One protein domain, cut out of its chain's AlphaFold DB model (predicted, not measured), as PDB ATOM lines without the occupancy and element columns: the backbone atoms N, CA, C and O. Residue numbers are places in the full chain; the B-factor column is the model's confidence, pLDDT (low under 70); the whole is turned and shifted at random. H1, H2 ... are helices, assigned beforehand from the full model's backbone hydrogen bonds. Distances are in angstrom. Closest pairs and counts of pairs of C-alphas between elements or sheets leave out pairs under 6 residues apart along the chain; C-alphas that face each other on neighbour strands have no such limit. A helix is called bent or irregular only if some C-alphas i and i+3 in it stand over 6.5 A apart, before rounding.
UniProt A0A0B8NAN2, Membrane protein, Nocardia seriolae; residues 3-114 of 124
ATOM      1  N   ALA A   3       1.541   6.186  71.351       72.69
ATOM      2  CA  ALA A   3       1.277   4.828  70.860       72.69
ATOM      3  C   ALA A   3       2.485   3.873  70.945       72.69
ATOM      4  O   ALA A   3       2.313   2.694  71.238       72.69
ATOM      5  N   LEU A   4       3.710   4.379  70.743       78.88
ATOM      6  CA  LEU A   4       4.931   3.570  70.860       78.88
ATOM      7  C   LEU A   4       5.203   3.147  72.311       78.88
ATOM      8  O   LEU A   4       5.672   2.039  72.546       78.88
ATOM      9  N   TRP A   5       4.867   4.004  73.282       79.12
ATOM     10  CA  TRP A   5       5.004   3.694  74.704       79.12
ATOM     11  C   TRP A   5       4.044   2.581  75.137       79.12
ATOM     12  O   TRP A   5       4.472   1.621  75.773       79.12
ATOM     13  N   PHE A   6       2.777   2.653  74.712       82.12
ATOM     14  CA  PHE A   6       1.801   1.586  74.962       82.12
ATOM     15  C   PHE A   6       2.243   0.253  74.344       82.12
ATOM     16  O   PHE A   6       2.225  -0.765  75.026       82.12
ATOM     17  N   GLY A   7       2.722   0.253  73.093       84.19
ATOM     18  CA  GLY A   7       3.204  -0.972  72.443       84.19
ATOM     19  C   GLY A   7       4.390  -1.626  73.164       84.19
ATOM     20  O   GLY A   7       4.421  -2.844  73.324       84.19
ATOM     21  N   LEU A   8       5.343  -0.826  73.654       85.62
ATOM     22  CA  LEU A   8       6.467  -1.329  74.453       85.62
ATOM     23  C   LEU A   8       6.016  -1.875  75.814       85.62
ATOM     24  O   LEU A   8       6.529  -2.902  76.253       85.62
ATOM     25  N   GLN A   9       5.051  -1.224  76.467       86.00
ATOM     26  CA  GLN A   9       4.501  -1.677  77.744       86.00
ATOM     27  C   GLN A   9       3.768  -3.019  77.604       86.00
ATOM     28  O   GLN A   9       3.982  -3.917  78.417       86.00
ATOM     29  N   GLU A  10       2.969  -3.195  76.549       88.25
ATOM     30  CA  GLU A  10       2.273  -4.461  76.285       88.25
ATOM     31  C   GLU A  10       3.244  -5.606  75.983       88.25
ATOM     32  O   GLU A  10       3.025  -6.735  76.417       88.25
ATOM     33  N   LEU A  11       4.360  -5.322  75.308       89.38
ATOM     34  CA  LEU A  11       5.411  -6.317  75.093       89.38
ATOM     35  C   LEU A  11       6.185  -6.633  76.378       89.38
ATOM     36  O   LEU A  11       6.564  -7.780  76.578       89.38
ATOM     37  N   ALA A  12       6.405  -5.651  77.258       89.81
ATOM     38  CA  ALA A  12       7.127  -5.832  78.519       89.81
ATOM     39  C   ALA A  12       6.304  -6.565  79.597       89.81
ATOM     40  O   ALA A  12       6.869  -7.305  80.408       89.81
ATOM     41  N   ASN A  13       4.980  -6.392  79.602       91.06
ATOM     42  CA  ASN A  13       4.064  -6.965  80.595       91.06
ATOM     43  C   ASN A  13       4.177  -8.499  80.747       91.06
ATOM     44  O   ASN A  13       4.278  -8.972  81.886       91.06
ATOM     45  N   PRO A  14       4.210  -9.305  79.666       92.06
ATOM     46  CA  PRO A  14       4.425 -10.746  79.762       92.06
ATOM     47  C   PRO A  14       5.764 -11.108  80.406       92.06
ATOM     48  O   PRO A  14       5.804 -11.982  81.270       92.06
ATOM     49  N   PHE A  15       6.852 -10.417  80.047       92.44
ATOM     50  CA  PHE A  15       8.172 -10.679  80.628       92.44
ATOM     51  C   PHE A  15       8.217 -10.330  82.114       92.44
ATOM     52  O   PHE A  15       8.758 -11.102  82.900       92.44
ATOM     53  N   LEU A  16       7.596  -9.216  82.517       91.31
ATOM     54  CA  LEU A  16       7.436  -8.863  83.929       91.31
ATOM     55  C   LEU A  16       6.615  -9.916  84.675       91.31
ATOM     56  O   LEU A  16       7.024 -10.366  85.741       91.31
ATOM     57  N   THR A  17       5.497 -10.362  84.100       92.06
ATOM     58  CA  THR A  17       4.638 -11.398  84.695       92.06
ATOM     59  C   THR A  17       5.396 -12.710  84.883       92.06
ATOM     60  O   THR A  17       5.358 -13.299  85.964       92.06
ATOM     61  N   LEU A  18       6.139 -13.145  83.861       93.62
ATOM     62  CA  LEU A  18       6.996 -14.328  83.932       93.62
ATOM     63  C   LEU A  18       8.126 -14.143  84.949       93.62
ATOM     64  O   LEU A  18       8.407 -15.066  85.712       93.62
ATOM     65  N   GLY A  19       8.734 -12.958  85.016       93.38
ATOM     66  CA  GLY A  19       9.750 -12.610  86.008       93.38
ATOM     67  C   GLY A  19       9.223 -12.707  87.440       93.38
ATOM     68  O   GLY A  19       9.846 -13.347  88.287       93.38
ATOM     69  N   TYR A  20       8.035 -12.162  87.706       90.00
ATOM     70  CA  TYR A  20       7.378 -12.296  89.006       90.00
ATOM     71  C   TYR A  20       7.038 -13.755  89.323       90.00
ATOM     72  O   TYR A  20       7.377 -14.236  90.404       90.00
ATOM     73  N   ALA A  21       6.414 -14.482  88.391       90.12
ATOM     74  CA  ALA A  21       6.020 -15.875  88.601       90.12
ATOM     75  C   ALA A  21       7.235 -16.773  88.888       90.12
ATOM     76  O   ALA A  21       7.245 -17.519  89.869       90.12
ATOM     77  N   THR A  22       8.285 -16.667  88.070       88.44
ATOM     78  CA  THR A  22       9.529 -17.430  88.248       88.44
ATOM     79  C   THR A  22      10.264 -17.028  89.522       88.44
ATOM     80  O   THR A  22      10.711 -17.909  90.254       88.44
ATOM     81  N   GLY A  23      10.319 -15.735  89.852       87.81
ATOM     82  CA  GLY A  23      10.897 -15.242  91.103       87.81
ATOM     83  C   GLY A  23      10.190 -15.799  92.341       87.81
ATOM     84  O   GLY A  23      10.848 -16.281  93.263       87.81
ATOM     85  N   ILE A  24       8.854 -15.820  92.340       84.62
ATOM     86  CA  ILE A  24       8.045 -16.408  93.421       84.62
ATOM     87  C   ILE A  24       8.323 -17.913  93.546       84.62
ATOM     88  O   ILE A  24       8.584 -18.413  94.645       84.62
ATOM     89  N   VAL A  25       8.321 -18.653  92.434       85.38
ATOM     90  CA  VAL A  25       8.611 -20.098  92.439       85.38
ATOM     91  C   VAL A  25      10.032 -20.376  92.937       85.38
ATOM     92  O   VAL A  25      10.235 -21.268  93.760       85.38
ATOM     93  N   TRP A  26      11.017 -19.593  92.506       84.44
ATOM     94  CA  TRP A  26      12.403 -19.737  92.942       84.44
ATOM     95  C   TRP A  26      12.565 -19.480  94.449       84.44
ATOM     96  O   TRP A  26      13.171 -20.289  95.161       84.44
ATOM     97  N   LEU A  27      11.942 -18.412  94.965       78.31
ATOM     98  CA  LEU A  27      11.949 -18.065  96.390       78.31
ATOM     99  C   LEU A  27      11.337 -19.168  97.262       78.31
ATOM    100  O   LEU A  27      11.876 -19.489  98.327       78.31
ATOM    101  N   THR A  28      10.245 -19.779  96.799       73.75
ATOM    102  CA  THR A  28       9.560 -20.854  97.535       73.75
ATOM    103  C   THR A  28      10.303 -22.193  97.512       73.75
ATOM    104  O   THR A  28      10.083 -23.005  98.409       73.75
ATOM    105  N   ARG A  29      11.212 -22.430  96.553       74.25
ATOM    106  CA  ARG A  29      11.926 -23.713  96.392       74.25
ATOM    107  C   ARG A  29      13.263 -23.819  97.132       74.25
ATOM    108  O   ARG A  29      13.598 -24.920  97.553       74.25
ATOM    109  N   TYR A  30      14.026 -22.731  97.293       67.25
ATOM    110  CA  TYR A  30      15.428 -22.831  97.745       67.25
ATOM    111  C   TYR A  30      15.710 -22.335  99.169       67.25
ATOM    112  O   TYR A  30      16.328 -23.048  99.955       67.25
ATOM    113  N   ARG A  31      15.320 -21.100  99.511       62.88
ATOM    114  CA  ARG A  31      15.827 -20.420 100.726       62.88
ATOM    115  C   ARG A  31      14.727 -19.960 101.689       62.88
ATOM    116  O   ARG A  31      14.996 -19.818 102.877       62.88
ATOM    117  N   TRP A  32      13.494 -19.771 101.210       61.38
ATOM    118  CA  TRP A  32      12.410 -19.150 101.986       61.38
ATOM    119  C   TRP A  32      11.186 -20.051 102.194       61.38
ATOM    120  O   TRP A  32      10.166 -19.582 102.691       61.38
ATOM    121  N   ALA A  33      11.282 -21.352 101.898       65.69
ATOM    122  CA  ALA A  33      10.178 -22.302 102.080       65.69
ATOM    123  C   ALA A  33       9.603 -22.295 103.515       65.69
ATOM    124  O   ALA A  33       8.390 -22.348 103.703       65.69
ATOM    125  N   GLY A  34      10.466 -22.166 104.533       71.31
ATOM    126  CA  GLY A  34      10.066 -22.134 105.946       71.31
ATOM    127  C   GLY A  34       9.266 -20.884 106.350       71.31
ATOM    128  O   GLY A  34       8.184 -21.016 106.910       71.31
ATOM    129  N   PRO A  35       9.752 -19.656 106.095       74.19
ATOM    130  CA  PRO A  35       8.974 -18.444 106.357       74.19
ATOM    131  C   PRO A  35       7.711 -18.330 105.496       74.19
ATOM    132  O   PRO A  35       6.669 -17.921 106.005       74.19
ATOM    133  N   VAL A  36       7.776 -18.721 104.218       73.50
ATOM    134  CA  VAL A  36       6.639 -18.632 103.286       73.50
ATOM    135  C   VAL A  36       5.514 -19.591 103.677       73.50
ATOM    136  O   VAL A  36       4.344 -19.226 103.562       73.50
ATOM    137  N   SER A  37       5.823 -20.765 104.235       75.75
ATOM    138  CA  SER A  37       4.786 -21.683 104.732       75.75
ATOM    139  C   SER A  37       3.966 -21.097 105.886       75.75
ATOM    140  O   SER A  37       2.807 -21.460 106.066       75.75
ATOM    141  N   ARG A  38       4.495 -20.111 106.627       80.56
ATOM    142  CA  ARG A  38       3.718 -19.390 107.652       80.56
ATOM    143  C   ARG A  38       2.637 -18.493 107.053       80.56
ATOM    144  O   ARG A  38       1.681 -18.185 107.756       80.56
ATOM    145  N   LEU A  39       2.783 -18.087 105.791       83.81
ATOM    146  CA  LEU A  39       1.809 -17.285 105.043       83.81
ATOM    147  C   LEU A  39       0.770 -18.146 104.313       83.81
ATOM    148  O   LEU A  39      -0.298 -17.641 103.965       83.81
ATOM    149  N   GLU A  40       1.040 -19.445 104.136       85.88
ATOM    150  CA  GLU A  40       0.125 -20.392 103.485       85.88
ATOM    151  C   GLU A  40      -1.302 -20.327 104.059       85.88
ATOM    152  O   GLU A  40      -2.246 -20.242 103.267       85.88
ATOM    153  N   PRO A  41      -1.519 -20.286 105.393       87.75
ATOM    154  CA  PRO A  41      -2.871 -20.233 105.932       87.75
ATOM    155  C   PRO A  41      -3.640 -18.976 105.523       87.75
ATOM    156  O   PRO A  41      -4.830 -19.062 105.222       87.75
ATOM    157  N   ALA A  42      -2.971 -17.821 105.483       88.44
ATOM    158  CA  ALA A  42      -3.596 -16.577 105.049       88.44
ATOM    159  C   ALA A  42      -3.913 -16.592 103.549       88.44
ATOM    160  O   ALA A  42      -4.965 -16.095 103.153       88.44
ATOM    161  N   GLY A  43      -3.052 -17.206 102.727       87.44
ATOM    162  CA  GLY A  43      -3.297 -17.374 101.290       87.44
ATOM    163  C   GLY A  43      -4.459 -18.323 100.986       87.44
ATOM    164  O   GLY A  43      -5.279 -18.052 100.114       87.44
ATOM    165  N   ARG A  44      -4.595 -19.409 101.754       89.06
ATOM    166  CA  ARG A  44      -5.720 -20.355 101.640       89.06
ATOM    167  C   ARG A  44      -7.070 -19.773 102.059       89.06
ATOM    168  O   ARG A  44      -8.101 -20.353 101.729       89.06
ATOM    169  N   MET A  45      -7.055 -18.667 102.799       93.50
ATOM    170  CA  MET A  45      -8.235 -17.917 103.236       93.50
ATOM    171  C   MET A  45      -8.254 -16.503 102.639       93.50
ATOM    172  O   MET A  45      -8.715 -15.572 103.292       93.50
ATOM    173  N   ALA A  46      -7.714 -16.310 101.431       92.62
ATOM    174  CA  ALA A  46      -7.563 -14.983 100.837       92.62
ATOM    175  C   ALA A  46      -8.891 -14.215 100.698       92.62
ATOM    176  O   ALA A  46      -8.940 -13.033 101.032       92.62
ATOM    177  N   ALA A  47      -9.975 -14.868 100.266       91.88
ATOM    178  CA  ALA A  47     -11.281 -14.227 100.105       91.88
ATOM    179  C   ALA A  47     -11.920 -13.912 101.467       91.88
ATOM    180  O   ALA A  47     -12.451 -12.819 101.672       91.88
ATOM    181  N   SER A  48     -11.811 -14.836 102.423       93.75
ATOM    182  CA  SER A  48     -12.265 -14.609 103.799       93.75
ATOM    183  C   SER A  48     -11.492 -13.482 104.483       93.75
ATOM    184  O   SER A  48     -12.092 -12.643 105.151       93.75
ATOM    185  N   ASN A  49     -10.172 -13.434 104.305       95.44
ATOM    186  CA  ASN A  49      -9.314 -12.400 104.878       95.44
ATOM    187  C   ASN A  49      -9.560 -11.044 104.224       95.44
ATOM    188  O   ASN A  49      -9.597 -10.046 104.935       95.44
ATOM    189  N   TYR A  50      -9.794 -11.005 102.911       93.56
ATOM    190  CA  TYR A  50     -10.177  -9.783 102.209       93.56
ATOM    191  C   TYR A  50     -11.468  -9.199 102.791       93.56
ATOM    192  O   TYR A  50     -11.463  -8.066 103.263       93.56
ATOM    193  N   ILE A  51     -12.540  -9.997 102.866       94.50
ATOM    194  CA  ILE A  51     -13.821  -9.543 103.429       94.50
ATOM    195  C   ILE A  51     -13.663  -9.159 104.902       94.50
ATOM    196  O   ILE A  51     -14.123  -8.097 105.315       94.50
ATOM    197  N   GLY A  52     -12.974  -9.982 105.695       94.12
ATOM    198  CA  GLY A  52     -12.708  -9.681 107.098       94.12
ATOM    199  C   GLY A  52     -11.940  -8.369 107.272       94.12
ATOM    200  O   GLY A  52     -12.293  -7.566 108.129       94.12
ATOM    201  N   GLN A  53     -10.932  -8.115 106.434       94.50
ATOM    202  CA  GLN A  53     -10.152  -6.880 106.478       94.50
ATOM    203  C   GLN A  53     -11.021  -5.687 106.091       94.50
ATOM    204  O   GLN A  53     -10.996  -4.682 106.793       94.50
ATOM    205  N   SER A  54     -11.825  -5.799 105.031       93.25
ATOM    206  CA  SER A  54     -12.766  -4.754 104.624       93.25
ATOM    207  C   SER A  54     -13.752  -4.409 105.736       93.25
ATOM    208  O   SER A  54     -13.949  -3.230 106.011       93.25
ATOM    209  N   VAL A  55     -14.315  -5.406 106.426       94.56
ATOM    210  CA  VAL A  55     -15.221  -5.184 107.564       94.56
ATOM    211  C   VAL A  55     -14.494  -4.502 108.725       94.56
ATOM    212  O   VAL A  55     -15.007  -3.533 109.279       94.56
ATOM    213  N   ILE A  56     -13.283  -4.943 109.075       93.88
ATOM    214  CA  ILE A  56     -12.493  -4.314 110.146       93.88
ATOM    215  C   ILE A  56     -12.167  -2.859 109.787       93.88
ATOM    216  O   ILE A  56     -12.385  -1.963 110.598       93.88
ATOM    217  N   MET A  57     -11.687  -2.599 108.569       92.75
ATOM    218  CA  MET A  57     -11.371  -1.242 108.114       92.75
ATOM    219  C   MET A  57     -12.622  -0.364 108.046       92.75
ATOM    220  O   MET A  57     -12.562   0.804 108.422       92.75
ATOM    221  N   MET A  58     -13.759  -0.927 107.630       92.88
ATOM    222  CA  MET A  58     -15.048  -0.247 107.658       92.88
ATOM    223  C   MET A  58     -15.389   0.183 109.087       92.88
ATOM    224  O   MET A  58     -15.648   1.360 109.314       92.88
ATOM    225  N   LEU A  59     -15.320  -0.717 110.069       92.94
ATOM    226  CA  LEU A  59     -15.606  -0.383 111.467       92.94
ATOM    227  C   LEU A  59     -14.608   0.622 112.062       92.94
ATOM    228  O   LEU A  59     -14.990   1.444 112.887       92.94
ATOM    229  N   ILE A  60     -13.338   0.592 111.659       91.31
ATOM    230  CA  ILE A  60     -12.333   1.531 112.174       91.31
ATOM    231  C   ILE A  60     -12.538   2.926 111.577       91.31
ATOM    232  O   ILE A  60     -12.632   3.906 112.315       91.31
ATOM    233  N   TYR A  61     -12.603   3.035 110.250       90.75
ATOM    234  CA  TYR A  61     -12.511   4.327 109.571       90.75
ATOM    235  C   TYR A  61     -13.863   4.950 109.230       90.75
ATOM    236  O   TYR A  61     -13.956   6.170 109.167       90.75
ATOM    237  N   THR A  62     -14.921   4.166 109.030       87.44
ATOM    238  CA  THR A  62     -16.226   4.724 108.637       87.44
ATOM    239  C   THR A  62     -17.076   5.117 109.847       87.44
ATOM    240  O   THR A  62     -16.825   4.692 110.977       87.44
ATOM    241  N   GLY A  63     -18.130   5.900 109.595       81.81
ATOM    242  CA  GLY A  63     -19.105   6.312 110.612       81.81
ATOM    243  C   GLY A  63     -19.914   5.166 111.233       81.81
ATOM    244  O   GLY A  63     -20.608   5.391 112.217       81.81
ATOM    245  N   TYR A  64     -19.814   3.943 110.701       80.06
ATOM    246  CA  TYR A  64     -20.442   2.758 111.292       80.06
ATOM    247  C   TYR A  64     -19.736   2.255 112.561       80.06
ATOM    248  O   TYR A  64     -20.307   1.436 113.277       80.06
ATOM    249  N   GLY A  65     -18.512   2.709 112.847       87.44
ATOM    250  CA  GLY A  65     -17.794   2.331 114.062       87.44
ATOM    251  C   GLY A  65     -17.065   3.507 114.697       87.44
ATOM    252  O   GLY A  65     -17.700   4.414 115.224       87.44
ATOM    253  N   LEU A  66     -15.734   3.485 114.697       85.62
ATOM    254  CA  LEU A  66     -14.929   4.454 115.445       85.62
ATOM    255  C   LEU A  66     -14.767   5.807 114.727       85.62
ATOM    256  O   LEU A  66     -14.296   6.759 115.344       85.62
ATOM    257  N   ALA A  67     -15.160   5.906 113.450       89.06
ATOM    258  CA  ALA A  67     -15.085   7.128 112.646       89.06
ATOM    259  C   ALA A  67     -13.683   7.779 112.642       89.06
ATOM    260  O   ALA A  67     -13.543   9.001 112.725       89.06
ATOM    261  N   LEU A  68     -12.631   6.954 112.552       86.88
ATOM    262  CA  LEU A  68     -11.231   7.405 112.542       86.88
ATOM    263  C   LEU A  68     -10.751   7.919 111.176       86.88
ATOM    264  O   LEU A  68      -9.572   8.262 111.050       86.88
ATOM    265  N   ALA A  69     -11.618   7.972 110.157       86.19
ATOM    266  CA  ALA A  69     -11.281   8.597 108.878       86.19
ATOM    267  C   ALA A  69     -10.728  10.011 109.104       86.19
ATOM    268  O   ALA A  69     -11.270  10.781 109.894       86.19
ATOM    269  N   ASP A  70      -9.597  10.301 108.461       87.19
ATOM    270  CA  ASP A  70      -8.861  11.572 108.533       87.19
ATOM    271  C   ASP A  70      -8.372  11.995 109.932       87.19
ATOM    272  O   ASP A  70      -7.807  13.074 110.099       87.19
ATOM    273  N   ARG A  71      -8.525  11.136 110.950       88.50
ATOM    274  CA  ARG A  71      -8.036  11.384 112.319       88.50
ATOM    275  C   ARG A  71      -6.738  10.658 112.647       88.50
ATOM    276  O   ARG A  71      -6.122  10.933 113.673       88.50
ATOM    277  N   VAL A  72      -6.335   9.714 111.802       90.25
ATOM    278  CA  VAL A  72      -5.138   8.895 111.996       90.25
ATOM    279  C   VAL A  72      -4.060   9.351 111.012       90.25
ATOM    280  O   VAL A  72      -4.326   9.393 109.810       90.25
ATOM    281  N   PRO A  73      -2.834   9.661 111.470       93.38
ATOM    282  CA  PRO A  73      -1.746  10.004 110.563       93.38
ATOM    283  C   PRO A  73      -1.380   8.799 109.674       93.38
ATOM    284  O   PRO A  73      -1.553   7.655 110.102       93.38
ATOM    285  N   PRO A  74      -0.785   9.005 108.484       91.50
ATOM    286  CA  PRO A  74      -0.469   7.918 107.549       91.50
ATOM    287  C   PRO A  74       0.322   6.755 108.167       91.50
ATOM    288  O   PRO A  74       0.031   5.590 107.907       91.50
ATOM    289  N   ALA A  75       1.276   7.049 109.058       94.12
ATOM    290  CA  ALA A  75       2.030   6.023 109.778       94.12
ATOM    291  C   ALA A  75       1.140   5.150 110.686       94.12
ATOM    292  O   ALA A  75       1.341   3.939 110.777       94.12
ATOM    293  N   GLY A  76       0.122   5.744 111.316       92.69
ATOM    294  CA  GLY A  76      -0.863   5.023 112.122       92.69
ATOM    295  C   GLY A  76      -1.747   4.112 111.272       92.69
ATOM    296  O   GLY A  76      -2.022   2.984 111.675       92.69
ATOM    297  N   VAL A  77      -2.112   4.545 110.060       92.75
ATOM    298  CA  VAL A  77      -2.872   3.717 109.110       92.75
ATOM    299  C   VAL A  77      -2.083   2.466 108.725       92.75
ATOM    300  O   VAL A  77      -2.616   1.356 108.777       92.75
ATOM    301  N   VAL A  78      -0.793   2.627 108.415       94.38
ATOM    302  CA  VAL A  78       0.107   1.503 108.111       94.38
ATOM    303  C   VAL A  78       0.242   0.565 109.311       94.38
ATOM    304  O   VAL A  78       0.145  -0.652 109.150       94.38
ATOM    305  N   ALA A  79       0.403   1.102 110.524       95.19
ATOM    306  CA  ALA A  79       0.489   0.294 111.738       95.19
ATOM    307  C   ALA A  79      -0.790  -0.527 111.983       95.19
ATOM    308  O   ALA A  79      -0.707  -1.723 112.267       95.19
ATOM    309  N   ILE A  80      -1.968   0.081 111.809       94.12
ATOM    310  CA  ILE A  80      -3.269  -0.598 111.923       94.12
ATOM    311  C   ILE A  80      -3.401  -1.702 110.869       94.12
ATOM    312  O   ILE A  80      -3.847  -2.807 111.192       94.12
ATOM    313  N   ALA A  81      -2.989  -1.442 109.626       93.44
ATOM    314  CA  ALA A  81      -3.026  -2.431 108.553       93.44
ATOM    315  C   ALA A  81      -2.129  -3.642 108.864       93.44
ATOM    316  O   ALA A  81      -2.585  -4.783 108.781       93.44
ATOM    317  N   ILE A  82      -0.884  -3.405 109.296       94.56
ATOM    318  CA  ILE A  82       0.053  -4.469 109.687       94.56
ATOM    319  C   ILE A  82      -0.502  -5.265 110.872       94.56
ATOM    320  O   ILE A  82      -0.514  -6.495 110.830       94.56
ATOM    321  N   ALA A  83      -0.994  -4.587 111.911       95.06
ATOM    322  CA  ALA A  83      -1.564  -5.245 113.083       95.06
ATOM    323  C   ALA A  83      -2.764  -6.126 112.706       95.06
ATOM    324  O   ALA A  83      -2.823  -7.294 113.095       95.06
ATOM    325  N   THR A  84      -3.675  -5.597 111.886       94.56
ATOM    326  CA  THR A  84      -4.845  -6.336 111.390       94.56
ATOM    327  C   THR A  84      -4.413  -7.571 110.603       94.56
ATOM    328  O   THR A  84      -4.899  -8.669 110.872       94.56
ATOM    329  N   TYR A  85      -3.449  -7.426 109.692       93.38
ATOM    330  CA  TYR A  85      -2.938  -8.536 108.891       93.38
ATOM    331  C   TYR A  85      -2.261  -9.621 109.743       93.38
ATOM    332  O   TYR A  85      -2.489 -10.812 109.533       93.38
ATOM    333  N   LEU A  86      -1.471  -9.245 110.753       94.19
ATOM    334  CA  LEU A  86      -0.839 -10.204 111.667       94.19
ATOM    335  C   LEU A  86      -1.871 -10.983 112.490       94.19
ATOM    336  O   LEU A  86      -1.710 -12.190 112.695       94.19
ATOM    337  N   VAL A  87      -2.938 -10.318 112.943       94.56
ATOM    338  CA  VAL A  87      -4.059 -10.983 113.620       94.56
ATOM    339  C   VAL A  87      -4.748 -11.951 112.662       94.56
ATOM    340  O   VAL A  87      -4.937 -13.117 113.014       94.56
ATOM    341  N   GLN A  88      -5.049 -11.518 111.435       94.06
ATOM    342  CA  GLN A  88      -5.643 -12.381 110.415       94.06
ATOM    343  C   GLN A  88      -4.777 -13.603 110.128       94.06
ATOM    344  O   GLN A  88      -5.293 -14.713 110.122       94.06
ATOM    345  N   LEU A  89      -3.458 -13.445 110.009       92.75
ATOM    346  CA  LEU A  89      -2.525 -14.551 109.796       92.75
ATOM    347  C   LEU A  89      -2.654 -15.634 110.882       92.75
ATOM    348  O   LEU A  89      -2.708 -16.831 110.586       92.75
ATOM    349  N   ARG A  90      -2.739 -15.217 112.152       93.19
ATOM    350  CA  ARG A  90      -2.912 -16.125 113.299       93.19
ATOM    351  C   ARG A  90      -4.291 -16.778 113.299       93.19
ATOM    352  O   ARG A  90      -4.384 -17.986 113.525       93.19
ATOM    353  N   VAL A  91      -5.338 -16.004 113.024       93.31
ATOM    354  CA  VAL A  91      -6.720 -16.492 112.948       93.31
ATOM    355  C   VAL A  91      -6.876 -17.495 111.806       93.31
ATOM    356  O   VAL A  91      -7.434 -18.566 112.034       93.31
ATOM    357  N   SER A  92      -6.323 -17.227 110.619       93.00
ATOM    358  CA  SER A  92      -6.360 -18.153 109.482       93.00
ATOM    359  C   SER A  92      -5.634 -19.460 109.797       93.00
ATOM    360  O   SER A  92      -6.159 -20.542 109.533       93.00
ATOM    361  N   ALA A  93      -4.452 -19.387 110.423       91.56
ATOM    362  CA  ALA A  93      -3.712 -20.574 110.848       91.56
ATOM    363  C   ALA A  93      -4.504 -21.413 111.858       91.56
ATOM    364  O   ALA A  93      -4.594 -22.632 111.724       91.56
ATOM    365  N   TRP A  94      -5.115 -20.772 112.854       93.25
ATOM    366  CA  TRP A  94      -5.965 -21.449 113.830       93.25
ATOM    367  C   TRP A  94      -7.223 -22.058 113.194       93.25
ATOM    368  O   TRP A  94      -7.578 -23.197 113.504       93.25
ATOM    369  N   TRP A  95      -7.865 -21.339 112.273       93.06
ATOM    370  CA  TRP A  95      -9.075 -21.780 111.584       93.06
ATOM    371  C   TRP A  95      -8.815 -23.025 110.737       93.06
ATOM    372  O   TRP A  95      -9.507 -24.035 110.882       93.06
ATOM    373  N   LEU A  96      -7.756 -23.004 109.922       90.88
ATOM    374  CA  LEU A  96      -7.413 -24.107 109.020       90.88
ATOM    375  C   LEU A  96      -6.925 -25.376 109.731       90.88
ATOM    376  O   LEU A  96      -6.834 -26.444 109.116       90.88
ATOM    377  N   ARG A  97      -6.637 -25.304 111.036       88.81
ATOM    378  CA  ARG A  97      -6.431 -26.506 111.858       88.81
ATOM    379  C   ARG A  97      -7.728 -27.295 112.041       88.81
ATOM    380  O   ARG A  97      -7.663 -28.514 112.131       88.81
ATOM    381  N   ARG A  98      -8.883 -26.623 112.061       88.31
ATOM    382  CA  ARG A  98     -10.206 -27.219 112.333       88.31
ATOM    383  C   ARG A  98     -11.063 -27.374 111.078       88.31
ATOM    384  O   ARG A  98     -11.812 -28.341 110.955       88.31
ATOM    385  N   HIS A  99     -10.931 -26.436 110.149       89.94
ATOM    386  CA  HIS A  99     -11.705 -26.373 108.916       89.94
ATOM    387  C   HIS A  99     -10.788 -26.558 107.697       89.94
ATOM    388  O   HIS A  99      -9.644 -26.103 107.709       89.94
ATOM    389  N   PRO A 100     -11.229 -27.252 106.638       86.88
ATOM    390  CA  PRO A 100     -10.424 -27.427 105.429       86.88
ATOM    391  C   PRO A 100     -10.327 -26.145 104.582       86.88
ATOM    392  O   PRO A 100      -9.312 -25.943 103.905       86.88
ATOM    393  N   TYR A 101     -11.340 -25.277 104.664       89.56
ATOM    394  CA  TYR A 101     -11.482 -24.041 103.893       89.56
ATOM    395  C   TYR A 101     -11.865 -22.868 104.803       89.56
ATOM    396  O   TYR A 101     -12.395 -23.073 105.900       89.56
ATOM    397  N   GLY A 102     -11.612 -21.637 104.350       91.12
ATOM    398  CA  GLY A 102     -12.214 -20.461 104.973       91.12
ATOM    399  C   GLY A 102     -13.726 -20.398 104.714       91.12
ATOM    400  O   GLY A 102     -14.219 -21.072 103.806       91.12
ATOM    401  N   PRO A 103     -14.486 -19.643 105.523       90.56
ATOM    402  CA  PRO A 103     -15.941 -19.571 105.412       90.56
ATOM    403  C   PRO A 103     -16.404 -19.086 104.031       90.56
ATOM    404  O   PRO A 103     -17.310 -19.676 103.447       90.56
ATOM    405  N   VAL A 104     -15.752 -18.057 103.482       92.44
ATOM    406  CA  VAL A 104     -16.088 -17.506 102.161       92.44
ATOM    407  C   VAL A 104     -15.659 -18.463 101.057       92.44
ATOM    408  O   VAL A 104     -16.419 -18.718 100.132       92.44
ATOM    409  N   GLU A 105     -14.468 -19.050 101.160       92.81
ATOM    410  CA  GLU A 105     -13.971 -20.023 100.187       92.81
ATOM    411  C   GLU A 105     -14.853 -21.271 100.137       92.81
ATOM    412  O   GLU A 105     -15.068 -21.829  99.064       92.81
ATOM    413  N   TRP A 106     -15.382 -21.705 101.282       93.12
ATOM    414  CA  TRP A 106     -16.334 -22.807 101.359       93.12
ATOM    415  C   TRP A 106     -17.641 -22.470 100.638       93.12
ATOM    416  O   TRP A 106     -18.098 -23.278  99.831       93.12
ATOM    417  N   LEU A 107     -18.197 -21.273 100.863       92.38
ATOM    418  CA  LEU A 107     -19.396 -20.799 100.163       92.38
ATOM    419  C   LEU A 107     -19.165 -20.702  98.653       92.38
ATOM    420  O   LEU A 107     -19.978 -21.190  97.872       92.38
ATOM    421  N   LEU A 108     -18.034 -20.123  98.244       91.81
ATOM    422  CA  LEU A 108     -17.653 -20.022  96.837       91.81
ATOM    423  C   LEU A 108     -17.546 -21.407  96.207       91.81
ATOM    424  O   LEU A 108     -18.135 -21.648  95.162       91.81
ATOM    425  N   ARG A 109     -16.864 -22.348  96.865       90.00
ATOM    426  CA  ARG A 109     -16.722 -23.720  96.368       90.00
ATOM    427  C   ARG A 109     -18.076 -24.425  96.274       90.00
ATOM    428  O   ARG A 109     -18.326 -25.100  95.279       90.00
ATOM    429  N   ALA A 110     -18.949 -24.235  97.262       91.81
ATOM    430  CA  ALA A 110     -20.296 -24.789  97.237       91.81
ATOM    431  C   ALA A 110     -21.110 -24.263  96.046       91.81
ATOM    432  O   ALA A 110     -21.761 -25.045  95.355       91.81
ATOM    433  N   ALA A 111     -21.012 -22.962  95.762       93.25
ATOM    434  CA  ALA A 111     -21.683 -22.331  94.631       93.25
ATOM    435  C   ALA A 111     -21.079 -22.744  93.276       93.25
ATOM    436  O   ALA A 111     -21.814 -23.036  92.338       93.25
ATOM    437  N   THR A 112     -19.746 -22.805  93.160       92.62
ATOM    438  CA  THR A 112     -19.057 -23.144  91.903       92.62
ATOM    439  C   THR A 112     -19.268 -24.600  91.503       92.62
ATOM    440  O   THR A 112     -19.512 -24.881  90.334       92.62
ATOM    441  N   TYR A 113     -19.169 -25.529  92.455       91.19
ATOM    442  CA  TYR A 113     -19.266 -26.963  92.172       91.19
ATOM    443  C   TYR A 113     -20.661 -27.537  92.405       91.19
ATOM    444  O   TYR A 113     -20.819 -28.753  92.298       91.19
ATOM    445  N   TRP A 114     -21.643 -26.705  92.776       90.94
ATOM    446  CA  TRP A 114     -23.006 -27.140  93.104       90.94
ATOM    447  C   TRP A 114     -23.045 -28.334  94.080       90.94
ATOM    448  O   TRP A 114     -23.918 -29.196  94.027       90.94
TER     449      TRP A 114
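Overview. This is residues 3 to 114 of the 124 residues of the protein "Membrane protein" of Nocardia seriolae (UniProt A0A0B8NAN2). The model is an open arch of helices: a long bent helix, H1, makes one leg, the helical hairpin of H4 and H5 makes the other, and the short helices H2 and H3 bridge them. Residues 3 to 23 of H1 stick out free, while H3 and H4 pack on H5, the long helix of the other leg, and H6 makes a corner with the first end of H4. The printed part has 112 residues, with six named helices in the order H1, H2, H3, H4, H5, H6 and no named strand, and its class is all helix. The whole is loose, with a radius of gyration of the C-alphas of 18.7 A and spans of 48 by 39 by 37 A.

Along the chain. H1 covers residues 3 to 30, beginning with C-alpha 3 at (1.277, 4.828, 70.860). By its hydrogen bonds it was assigned as one helix, but it is bent: C-alphas 11 and 14 are 6.5 A apart. Its arms are H1a, residues 3 to 11, 12.6 A long, and H1b, residues 14 to 30, 24.3 A long; residues 12 and 13 belong to neither. H2 is residues 33 to 37, 6.0 A from first to last C-alpha, and H3 is residues 40 to 44, 6.1 A. H4 runs from residue 46 to residue 61 over 21.8 A, and its C-alpha 46 is at (-7.563, -14.983, 100.837). After residues 62 to 73, which hold no named element, H5 takes residues 74 to 98 and is 36.8 A long. H6, residues 103 to 113, is 15.5 A long and ends with C-alpha 113 at (-19.266, -26.963, 92.172).

Arrangement. H1a and H1b stand at a shallow tilt of 29 degrees. H1a touches no helix. H1b and H2 are close but not clearly touching, their closest C-alphas being those of Thr 28 and Val 36, 6.8 A apart. H1b is apart from H3, H4, H5 and H6. H2 and H3 meet only through their link. H3 touches H5, which takes part with residues 88 to 96 alone; the closest C-alphas are those of Pro 41 and Ala 93, 5.0 A apart. H3 and H4 are close but not clearly touching, with the C-alphas of Ala 42 and Asn 49 closest at 7.1 A. H4 and H5 form a helical hairpin: they touch and run opposite ways at a steep tilt of 41 degrees. Their closest C-alphas are those of Asn 49 and Gln 88, 6.6 A apart; H4 touches H5 with residues 49 to 53 alone, and H5 touches H4 with residues 84 to 92 alone. H4 and H6 touch only at their ends, with the C-alphas of Ser 48 and Val 104 closest at 5.1 A; they run opposite ways at a steep tilt of 44 degrees. H5 and H6 are apart, and H3 and H6 are only just apart, with their closest C-alphas 8.4 A from each other. Each O i to N i+4 pair is within hydrogen-bond range in H1a, H1b, H2, H3, H4 and H6, and in H5 20 of 21 are.

Size, cuts and confidence. The two C-alphas farthest apart are those of Leu 4 and Arg 98, at 53.8 A. Without residues 3 to 23, which stand free, the other 91 residues span 42 by 40 by 21 A. The printed part has no cut. The link from H4 to H5 is long, with 12 residues, and the other links are tight. The mean pLDDT of the printed part is 88.3, and residues 30 to 33 are under 70.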